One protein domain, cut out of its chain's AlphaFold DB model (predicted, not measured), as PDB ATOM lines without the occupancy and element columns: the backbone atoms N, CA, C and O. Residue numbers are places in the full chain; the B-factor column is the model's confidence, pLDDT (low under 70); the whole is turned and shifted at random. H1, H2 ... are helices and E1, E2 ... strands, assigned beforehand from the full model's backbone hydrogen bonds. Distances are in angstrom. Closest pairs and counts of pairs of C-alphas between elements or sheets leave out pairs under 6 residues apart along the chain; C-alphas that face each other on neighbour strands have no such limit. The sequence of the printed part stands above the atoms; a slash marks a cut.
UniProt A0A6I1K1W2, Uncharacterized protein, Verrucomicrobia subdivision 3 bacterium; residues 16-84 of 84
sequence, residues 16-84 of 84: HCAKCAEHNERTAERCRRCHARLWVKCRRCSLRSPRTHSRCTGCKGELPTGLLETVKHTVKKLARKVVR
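Overview. This is residues 16 to 84 of the 84 residues of an uncharacterized protein of Verrucomicrobia subdivision 3 bacterium (UniProt A0A6I1K1W2). Little regular structure is seen here: a body mostly of loops, with one small hairpin of E1 and E2, ends in helix H1, and residues 74 to 84 stick out from it as an arm. The printed part has 69 residues, 22 of them in named elements, in the order E1, E2, H1; the two-stranded sheet is antiparallel and the class is mixed. The whole is loose, with a radius of gyration of the C-alphas of 14.0 A, and spans 48 by 24 by 12 A.

Arrangement. E1, residues 39 to 41, and E2, residues 48 to 50, are antiparallel at 143 degrees, with N 40 and O 49 2.9 A apart, within hydrogen-bond range. H1, residues 67 to 82, is apart from E1; 10 of its 12 O i to N i+4 pairs are within hydrogen-bond range.

Along the chain. E1 begins at C-alpha 39 (108.013, 145.890, 100.435). H1 measures 23.6 A and ends at C-alpha 82 (138.719, 156.395, 108.747).

Size, cuts and confidence. The printed part has no cut. The link E2 to H1 is long, 16 residues. Residues 65 to 84 have pLDDT under 70.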
ATOM      1  N   HIS A  16     112.221 151.031  92.991       88.69
ATOM      2  CA  HIS A  16     113.512 151.400  93.575       88.69
ATOM      3  C   HIS A  16     113.743 150.725  94.925       88.69
ATOM      4  O   HIS A  16     112.860 150.637  95.779       88.69
ATOM      5  N   CYS A  17     114.975 150.283  95.158       87.00
ATOM      6  CA  CYS A  17     115.393 149.835  96.474       87.00
ATOM      7  C   CYS A  17     115.694 151.035  97.381       87.00
ATOM      8  O   CYS A  17     116.658 151.758  97.147       87.00
ATOM      9  N   ALA A  18     114.966 151.176  98.490       84.25
ATOM     10  CA  ALA A  18     115.191 152.249  99.469       84.25
ATOM     11  C   ALA A  18     116.597 152.252 100.117       84.25
ATOM     12  O   ALA A  18     116.978 153.236 100.741       84.25
ATOM     13  N   LYS A  19     117.365 151.158  99.996       83.19
ATOM     14  CA  LYS A  19     118.702 151.007 100.600       83.19
ATOM     15  C   LYS A  19     119.859 151.308  99.646       83.19
ATOM     16  O   LYS A  19     120.890 151.799 100.088       83.19
ATOM     17  N   CYS A  20     119.730 150.956  98.368       84.56
ATOM     18  CA  CYS A  20     120.829 151.059  97.397       84.56
ATOM     19  C   CYS A  20     120.438 151.738  96.078       84.56
ATOM     20  O   CYS A  20     121.244 151.740  95.154       84.56
ATOM     21  N   ALA A  21     119.215 152.271  95.983       85.31
ATOM     22  CA  ALA A  21     118.629 152.922  94.806       85.31
ATOM     23  C   ALA A  21     118.532 152.058  93.530       85.31
ATOM     24  O   ALA A  21     118.044 152.528  92.508       85.31
ATOM     25  N   GLU A  22     118.928 150.782  93.588       87.25
ATOM     26  CA  GLU A  22     118.826 149.844  92.469       87.25
ATOM     27  C   GLU A  22     117.379 149.705  91.977       87.25
ATOM     28  O   GLU A  22     116.456 149.583  92.792       87.25
ATOM     29  N   HIS A  23     117.196 149.660  90.657       90.31
ATOM     30  CA  HIS A  23     115.911 149.384  90.022       90.31
ATOM     31  C   HIS A  23     115.629 147.880  90.043       90.31
ATOM     32  O   HIS A  23     116.476 147.068  89.673       90.31
ATOM     33  N   ASN A  24     114.432 147.507  90.479       89.44
ATOM     34  CA  ASN A  24     113.977 146.124  90.538       89.44
ATOM     35  C   ASN A  24     112.654 146.002  89.790       89.44
ATOM     36  O   ASN A  24     111.942 146.990  89.598       89.44
ATOM     37  N   GLU A  25     112.310 144.784  89.394       88.12
ATOM     38  CA  GLU A  25     110.992 144.504  88.837       88.12
ATOM     39  C   GLU A  25     109.907 144.879  89.841       88.12
ATOM     40  O   GLU A  25     110.096 144.759  91.057       88.12
ATOM     41  N   ARG A  26     108.751 145.328  89.345       84.38
ATOM     42  CA  ARG A  26     107.664 145.725  90.239       84.38
ATOM     43  C   ARG A  26     107.245 144.577  91.145       84.38
ATOM     44  O   ARG A  26     106.939 144.836  92.290       84.38
ATOM     45  N   THR A  27     107.243 143.338  90.678       85.69
ATOM     46  CA  THR A  27     106.829 142.165  91.461       85.69
ATOM     47  C   THR A  27     107.909 141.648  92.415       85.69
ATOM     48  O   THR A  27     107.620 140.783  93.239       85.69
ATOM     49  N   ALA A  28     109.138 142.173  92.356       90.00
ATOM     50  CA  ALA A  28     110.244 141.668  93.157       90.00
ATOM     51  C   ALA A  28     110.010 141.902  94.658       90.00
ATOM     52  O   ALA A  28     109.746 143.020  95.101       90.00
ATOM     53  N   GLU A  29     110.172 140.857  95.475       91.31
ATOM     54  CA  GLU A  29     110.074 140.984  96.935       91.31
ATOM     55  C   GLU A  29     111.376 141.491  97.576       91.31
ATOM     56  O   GLU A  29     111.360 142.161  98.620       91.31
ATOM     57  N   ARG A  30     112.513 141.192  96.939       92.69
ATOM     58  CA  ARG A  30     113.864 141.524  97.402       92.69
ATOM     59  C   ARG A  30     114.656 142.231  96.310       92.69
ATOM     60  O   ARG A  30     114.459 141.987  95.126       92.69
ATOM     61  N   CYS A  31     115.574 143.096  96.726       90.19
ATOM     62  CA  CYS A  31     116.464 143.795  95.816       90.19
ATOM     63  C   CYS A  31     117.451 142.825  95.162       90.19
ATOM     64  O   CYS A  31     118.157 142.118  95.878       90.19
ATOM     65  N   ARG A  32     117.589 142.867  93.834       92.06
ATOM     66  CA  ARG A  32     118.532 142.010  93.093       92.06
ATOM     67  C   ARG A  32     120.005 142.235  93.454       92.06
ATOM     68  O   ARG A  32     120.822 141.351  93.264       92.06
ATOM     69  N   ARG A  33     120.340 143.424  93.970       90.81
ATOM     70  CA  ARG A  33     121.722 143.832  94.271       90.81
ATOM     71  C   ARG A  33     122.104 143.686  95.738       90.81
ATOM     72  O   ARG A  33     123.193 143.227  96.048       90.81
ATOM     73  N   CYS A  34     121.246 144.137  96.653       87.88
ATOM     74  CA  CYS A  34     121.545 144.133  98.093       87.88
ATOM     75  C   CYS A  34     120.657 143.188  98.910       87.88
ATOM     76  O   CYS A  34     120.746 143.191 100.138       87.88
ATOM     77  N   HIS A  35     119.761 142.441  98.254       90.31
ATOM     78  CA  HIS A  35     118.830 141.474  98.849       90.31
ATOM     79  C   HIS A  35     117.890 142.034  99.933       90.31
ATOM     80  O   HIS A  35     117.158 141.285 100.581       90.31
ATOM     81  N   ALA A  36     117.848 143.356 100.113       88.19
ATOM     82  CA  ALA A  36     116.932 144.006 101.037       88.19
ATOM     83  C   ALA A  36     115.480 143.852 100.576       88.19
ATOM     84  O   ALA A  36     115.189 143.905  99.382       88.19
ATOM     85  N   ARG A  37     114.557 143.714 101.533       90.50
ATOM     86  CA  ARG A  37     113.114 143.683 101.260       90.50
ATOM     87  C   ARG A  37     112.685 144.981 100.580       90.50
ATOM     88  O   ARG A  37     113.017 146.057 101.068       90.50
ATOM     89  N   LEU A  38     111.938 144.879  99.486       89.69
ATOM     90  CA  LEU A  38     111.445 146.034  98.726       89.69
ATOM     91  C   LEU A  38     110.061 146.499  99.190       89.69
ATOM     92  O   LEU A  38     109.671 147.639  98.944       89.69
ATOM     93  N   TRP A  39     109.360 145.646  99.933       90.12
ATOM     94  CA  TRP A  39     108.013 145.890 100.435       90.12
ATOM     95  C   TRP A  39     107.974 145.944 101.958       90.12
ATOM     96  O   TRP A  39     108.799 145.350 102.661       90.12
ATOM     97  N   VAL A  40     106.994 146.670 102.482       88.94
ATOM     98  CA  VAL A  40     106.682 146.748 103.906       88.94
ATOM     99  C   VAL A  40     105.188 146.569 104.114       88.94
ATOM    100  O   VAL A  40     104.374 147.107 103.367       88.94
ATOM    101  N   LYS A  41     104.826 145.789 105.133       90.44
ATOM    102  CA  LYS A  41     103.439 145.608 105.553       90.44
ATOM    103  C   LYS A  41     103.035 146.774 106.455       90.44
ATOM    104  O   LYS A  41     103.723 147.060 107.435       90.44
ATOM    105  N   CYS A  42     101.938 147.450 106.131       89.81
ATOM    106  CA  CYS A  42     101.370 148.478 106.994       89.81
ATOM    107  C   CYS A  42     100.846 147.848 108.291       89.81
ATOM    108  O   CYS A  42     100.123 146.857 108.243       89.81
ATOM    109  N   ARG A  43     101.160 148.442 109.449       89.00
ATOM    110  CA  ARG A  43     100.671 147.948 110.749       89.00
ATOM    111  C   ARG A  43      99.185 148.224 110.989       89.00
ATOM    112  O   ARG A  43      98.584 147.537 111.797       89.00
ATOM    113  N   ARG A  44      98.603 149.209 110.293       88.88
ATOM    114  CA  ARG A  44      97.191 149.596 110.456       88.88
ATOM    115  C   ARG A  44      96.248 148.749 109.607       88.88
ATOM    116  O   ARG A  44      95.289 148.207 110.125       88.88
ATOM    117  N   CYS A  45      96.519 148.635 108.304       91.88
ATOM    118  CA  CYS A  45      95.616 147.956 107.366       91.88
ATOM    119  C   CYS A  45      96.188 146.666 106.766       91.88
ATOM    120  O   CYS A  45      95.598 146.108 105.850       91.88
ATOM    121  N   SER A  46      97.362 146.208 107.214       89.69
ATOM    122  CA  SER A  46      98.033 145.005 106.699       89.69
ATOM    123  C   SER A  46      98.388 145.003 105.203       89.69
ATOM    124  O   SER A  46      98.985 144.034 104.729       89.69
ATOM    125  N   LEU A  47      98.105 146.080 104.464       91.38
ATOM    126  CA  LEU A  47      98.439 146.197 103.049       91.38
ATOM    127  C   LEU A  47      99.954 146.333 102.857       91.38
ATOM    128  O   LEU A  47     100.636 147.009 103.634       91.38
ATOM    129  N   ARG A  48     100.486 145.701 101.806       89.69
ATOM    130  CA  ARG A  48     101.889 145.864 101.413       89.69
ATOM    131  C   ARG A  48     102.049 147.149 100.610       89.69
ATOM    132  O   ARG A  48     101.287 147.422  99.688       89.69
ATOM    133  N   SER A  49     103.070 147.920 100.945       89.88
ATOM    134  CA  SER A  49     103.446 149.119 100.208       89.88
ATOM    135  C   SER A  49     104.949 149.101  99.920       89.88
ATOM    136  O   SER A  49     105.705 148.470 100.668       89.88
ATOM    137  N   PRO A  50     105.401 149.759  98.842       88.06
ATOM    138  CA  PRO A  50     106.821 149.930  98.563       88.06
ATOM    139  C   PRO A  50     107.554 150.537  99.762       88.06
ATOM    140  O   PRO A  50     107.069 151.493 100.363       88.06
ATOM    141  N   ARG A  51     108.746 150.036 100.099       86.75
ATOM    142  CA  ARG A  51     109.585 150.632 101.159       86.75
ATOM    143  C   ARG A  51     110.099 152.027 100.820       86.75
ATOM    144  O   ARG A  51     110.586 152.715 101.710       86.75
ATOM    145  N   THR A  52     110.028 152.412  99.552       84.38
ATOM    146  CA  THR A  52     110.308 153.771  99.081       84.38
ATOM    147  C   THR A  52     109.220 154.758  99.480       84.38
ATOM    148  O   THR A  52     109.476 155.955  99.510       84.38
ATOM    149  N   HIS A  53     108.015 154.284  99.805       85.75
ATOM    150  CA  HIS A  53     106.930 155.148 100.244       85.75
ATOM    151  C   HIS A  53     107.047 155.427 101.743       85.75
ATOM    152  O   HIS A  53     107.276 154.524 102.549       85.75
ATOM    153  N   SER A  54     106.804 156.680 102.125       84.12
ATOM    154  CA  SER A  54     106.654 157.084 103.526       84.12
ATOM    155  C   SER A  54     105.271 156.763 104.094       84.12
ATOM    156  O   SER A  54     105.109 156.627 105.305       84.12
ATOM    157  N   ARG A  55     104.264 156.599 103.228       88.69
ATOM    158  CA  ARG A  55     102.860 156.397 103.608       88.69
ATOM    159  C   ARG A  55     102.267 155.173 102.927       88.69
ATOM    160  O   ARG A  55     102.580 154.863 101.777       88.69
ATOM    161  N   CYS A  56     101.379 154.486 103.639       90.12
ATOM    162  CA  CYS A  56     100.683 153.317 103.129       90.12
ATOM    163  C   CYS A  56      99.802 153.704 101.942       90.12
ATOM    164  O   CYS A  56      99.084 154.701 101.984       90.12
ATOM    165  N   THR A  57      99.815 152.886 100.894       88.88
ATOM    166  CA  THR A  57      98.990 153.103  99.701       88.88
ATOM    167  C   THR A  57      97.493 153.040 100.004       88.88
ATOM    168  O   THR A  57      96.747 153.832  99.427       88.88
ATOM    169  N   GLY A  58      97.087 152.177 100.943       89.75
ATOM    170  CA  GLY A  58      95.698 151.974 101.359       89.75
ATOM    171  C   GLY A  58      95.221 153.011 102.373       89.75
ATOM    172  O   GLY A  58      94.443 153.890 102.035       89.75
ATOM    173  N   CYS A  59      95.711 152.946 103.615       91.94
ATOM    174  CA  CYS A  59      95.184 153.779 104.708       91.94
ATOM    175  C   CYS A  59      95.855 155.152 104.856       91.94
ATOM    176  O   CYS A  59      95.543 155.881 105.793       91.94
ATOM    177  N   LYS A  60      96.844 155.479 104.009       90.25
ATOM    178  CA  LYS A  60      97.666 156.708 104.081       90.25
ATOM    179  C   LYS A  60      98.379 156.952 105.419       90.25
ATOM    180  O   LYS A  60      98.990 158.009 105.591       90.25
ATOM    181  N   GLY A  61      98.344 155.990 106.342       86.25
ATOM    182  CA  GLY A  61      99.112 156.022 107.581       86.25
ATOM    183  C   GLY A  61     100.607 155.913 107.305       86.25
ATOM    184  O   GLY A  61     101.016 155.367 106.277       86.25
ATOM    185  N   GLU A  62     101.419 156.428 108.219       88.00
ATOM    186  CA  GLU A  62     102.873 156.343 108.118       88.00
ATOM    187  C   GLU A  62     103.337 154.884 108.102       88.00
ATOM    188  O   GLU A  62     102.893 154.038 108.887       88.00
ATOM    189  N   LEU A  63     104.215 154.575 107.150       85.00
ATOM    190  CA  LEU A  63     104.917 153.303 107.109       85.00
ATOM    191  C   LEU A  63     106.177 153.424 107.961       85.00
ATOM    192  O   LEU A  63     106.765 154.501 108.015       85.00
ATOM    193  N   PRO A  64     106.646 152.326 108.575       73.38
ATOM    194  CA  PRO A  64     107.955 152.319 109.202       73.38
ATOM    195  C   PRO A  64     109.008 152.487 108.098       73.38
ATOM    196  O   PRO A  64     109.405 151.524 107.432       73.38
ATOM    197  N   THR A  65     109.395 153.735 107.853       63.84
ATOM    198  CA  THR A  65     110.343 154.130 106.819       63.84
ATOM    199  C   THR A  65     111.697 153.530 107.143       63.84
ATOM    200  O   THR A  65     112.202 153.616 108.260       63.84
ATOM    201  N   GLY A  66     112.335 152.941 106.133       54.44
ATOM    202  CA  GLY A  66     113.729 152.502 106.231       54.44
ATOM    203  C   GLY A  66     114.734 153.650 106.390       54.44
ATOM    204  O   GLY A  66     115.924 153.379 106.354       54.44
ATOM    205  N   LEU A  67     114.294 154.906 106.561       49.81
ATOM    206  CA  LEU A  67     115.171 156.077 106.646       49.81
ATOM    207  C   LEU A  67     116.133 155.994 107.844       49.81
ATOM    208  O   LEU A  67     117.298 156.359 107.717       49.81
ATOM    209  N   LEU A  68     115.698 155.394 108.958       47.41
ATOM    210  CA  LEU A  68     116.571 155.090 110.101       47.41
ATOM    211  C   LEU A  68     117.639 154.020 109.795       47.41
ATOM    212  O   LEU A  68     118.666 153.969 110.468       47.41
ATOM    213  N   GLU A  69     117.453 153.186 108.770       47.06
ATOM    214  CA  GLU A  69     118.489 152.255 108.292       47.06
ATOM    215  C   GLU A  69     119.413 152.910 107.255       47.06
ATOM    216  O   GLU A  69     120.592 152.561 107.185       47.06
ATOM    217  N   THR A  70     118.935 153.892 106.480       44.31
ATOM    218  CA  THR A  70     119.774 154.635 105.524       44.31
ATOM    219  C   THR A  70     120.881 155.411 106.241       44.31
ATOM    220  O   THR A  70     122.029 155.360 105.800       44.31
ATOM    221  N   VAL A  71     120.594 156.022 107.399       48.47
ATOM    222  CA  VAL A  71     121.622 156.690 108.223       48.47
ATOM    223  C   VAL A  71     122.710 155.698 108.653       48.47
ATOM    224  O   VAL A  71     123.897 155.973 108.483       48.47
ATOM    225  N   LYS A  72     122.344 154.489 109.100       46.34
ATOM    226  CA  LYS A  72     123.330 153.465 109.497       46.34
ATOM    227  C   LYS A  72     124.242 153.040 108.346       46.34
ATOM    228  O   LYS A  72     125.424 152.775 108.567       46.34
ATOM    229  N   HIS A  73     123.726 152.971 107.118       47.59
ATOM    230  CA  HIS A  73     124.529 152.590 105.957       47.59
ATOM    231  C   HIS A  73     125.529 153.672 105.537       47.59
ATOM    232  O   HIS A  73     126.655 153.326 105.173       47.59
ATOM    233  N   THR A  74     125.173 154.953 105.652       48.69
ATOM    234  CA  THR A  74     126.102 156.066 105.399       48.69
ATOM    235  C   THR A  74     127.192 156.128 106.468       48.69
ATOM    236  O   THR A  74     128.375 156.189 106.131       48.69
ATOM    237  N   VAL A  75     126.828 155.985 107.749       52.59
ATOM    238  CA  VAL A  75     127.791 155.975 108.866       52.59
ATOM    239  C   VAL A  75     128.751 154.781 108.761       52.59
ATOM    240  O   VAL A  75     129.958 154.945 108.906       52.59
ATOM    241  N   LYS A  76     128.267 153.583 108.396       46.44
ATOM    242  CA  LYS A  76     129.127 152.396 108.205       46.44
ATOM    243  C   LYS A  76     130.092 152.534 107.018       46.44
ATOM    244  O   LYS A  76     131.164 151.932 107.032       46.44
ATOM    245  N   LYS A  77     129.729 153.313 105.992       49.44
ATOM    246  CA  LYS A  77     130.595 153.608 104.837       49.44
ATOM    247  C   LYS A  77     131.676 154.641 105.185       49.44
ATOM    248  O   LYS A  77     132.798 154.499 104.714       49.44
ATOM    249  N   LEU A  78     131.354 155.614 106.041       53.38
ATOM    250  CA  LEU A  78     132.310 156.584 106.589       53.38
ATOM    251  C   LEU A  78     133.290 155.929 107.574       53.38
ATOM    252  O   LEU A  78     134.493 156.115 107.437       53.38
ATOM    253  N   ALA A  79     132.813 155.071 108.481       53.34
ATOM    254  CA  ALA A  79     133.662 154.383 109.460       53.34
ATOM    255  C   ALA A  79     134.739 153.487 108.815       53.34
ATOM    256  O   ALA A  79     135.861 153.415 109.299       53.34
ATOM    257  N   ARG A  80     134.440 152.850 107.672       54.44
ATOM    258  CA  ARG A  80     135.432 152.066 106.908       54.44
ATOM    259  C   ARG A  80     136.501 152.913 106.212       54.44
ATOM    260  O   ARG A  80     137.491 152.351 105.765       54.44
ATOM    261  N   LYS A  81     136.290 154.224 106.071       47.22
ATOM    262  CA  LYS A  81     137.226 155.138 105.402       47.22
ATOM    263  C   LYS A  81     138.186 155.827 106.378       47.22
ATOM    264  O   LYS A  81     139.180 156.371 105.927       47.22
ATOM    265  N   VAL A  82     137.893 155.789 107.681       53.25
ATOM    266  CA  VAL A  82     138.719 156.395 108.747       53.25
ATOM    267  C   VAL A  82     139.724 155.393 109.342       53.25
ATOM    268  O   VAL A  82     140.698 155.800 109.955       53.25
ATOM    269  N   VAL A  83     139.533 154.086 109.123       52.72
ATOM    270  CA  VAL A  83     140.508 153.033 109.476       52.72
ATOM    271  C   VAL A  83     141.339 152.664 108.241       52.72
ATOM    272  O   VAL A  83     141.290 151.531 107.755       52.72
ATOM    273  N   ARG A  84     142.024 153.648 107.658       46.03
ATOM    274  CA  ARG A  84     143.066 153.435 106.654       46.03
ATOM    275  C   ARG A  84     144.121 154.516 106.760       46.03
ATOM    276  O   ARG A  84     143.710 155.683 106.926       46.03
TER     277      ARG A  84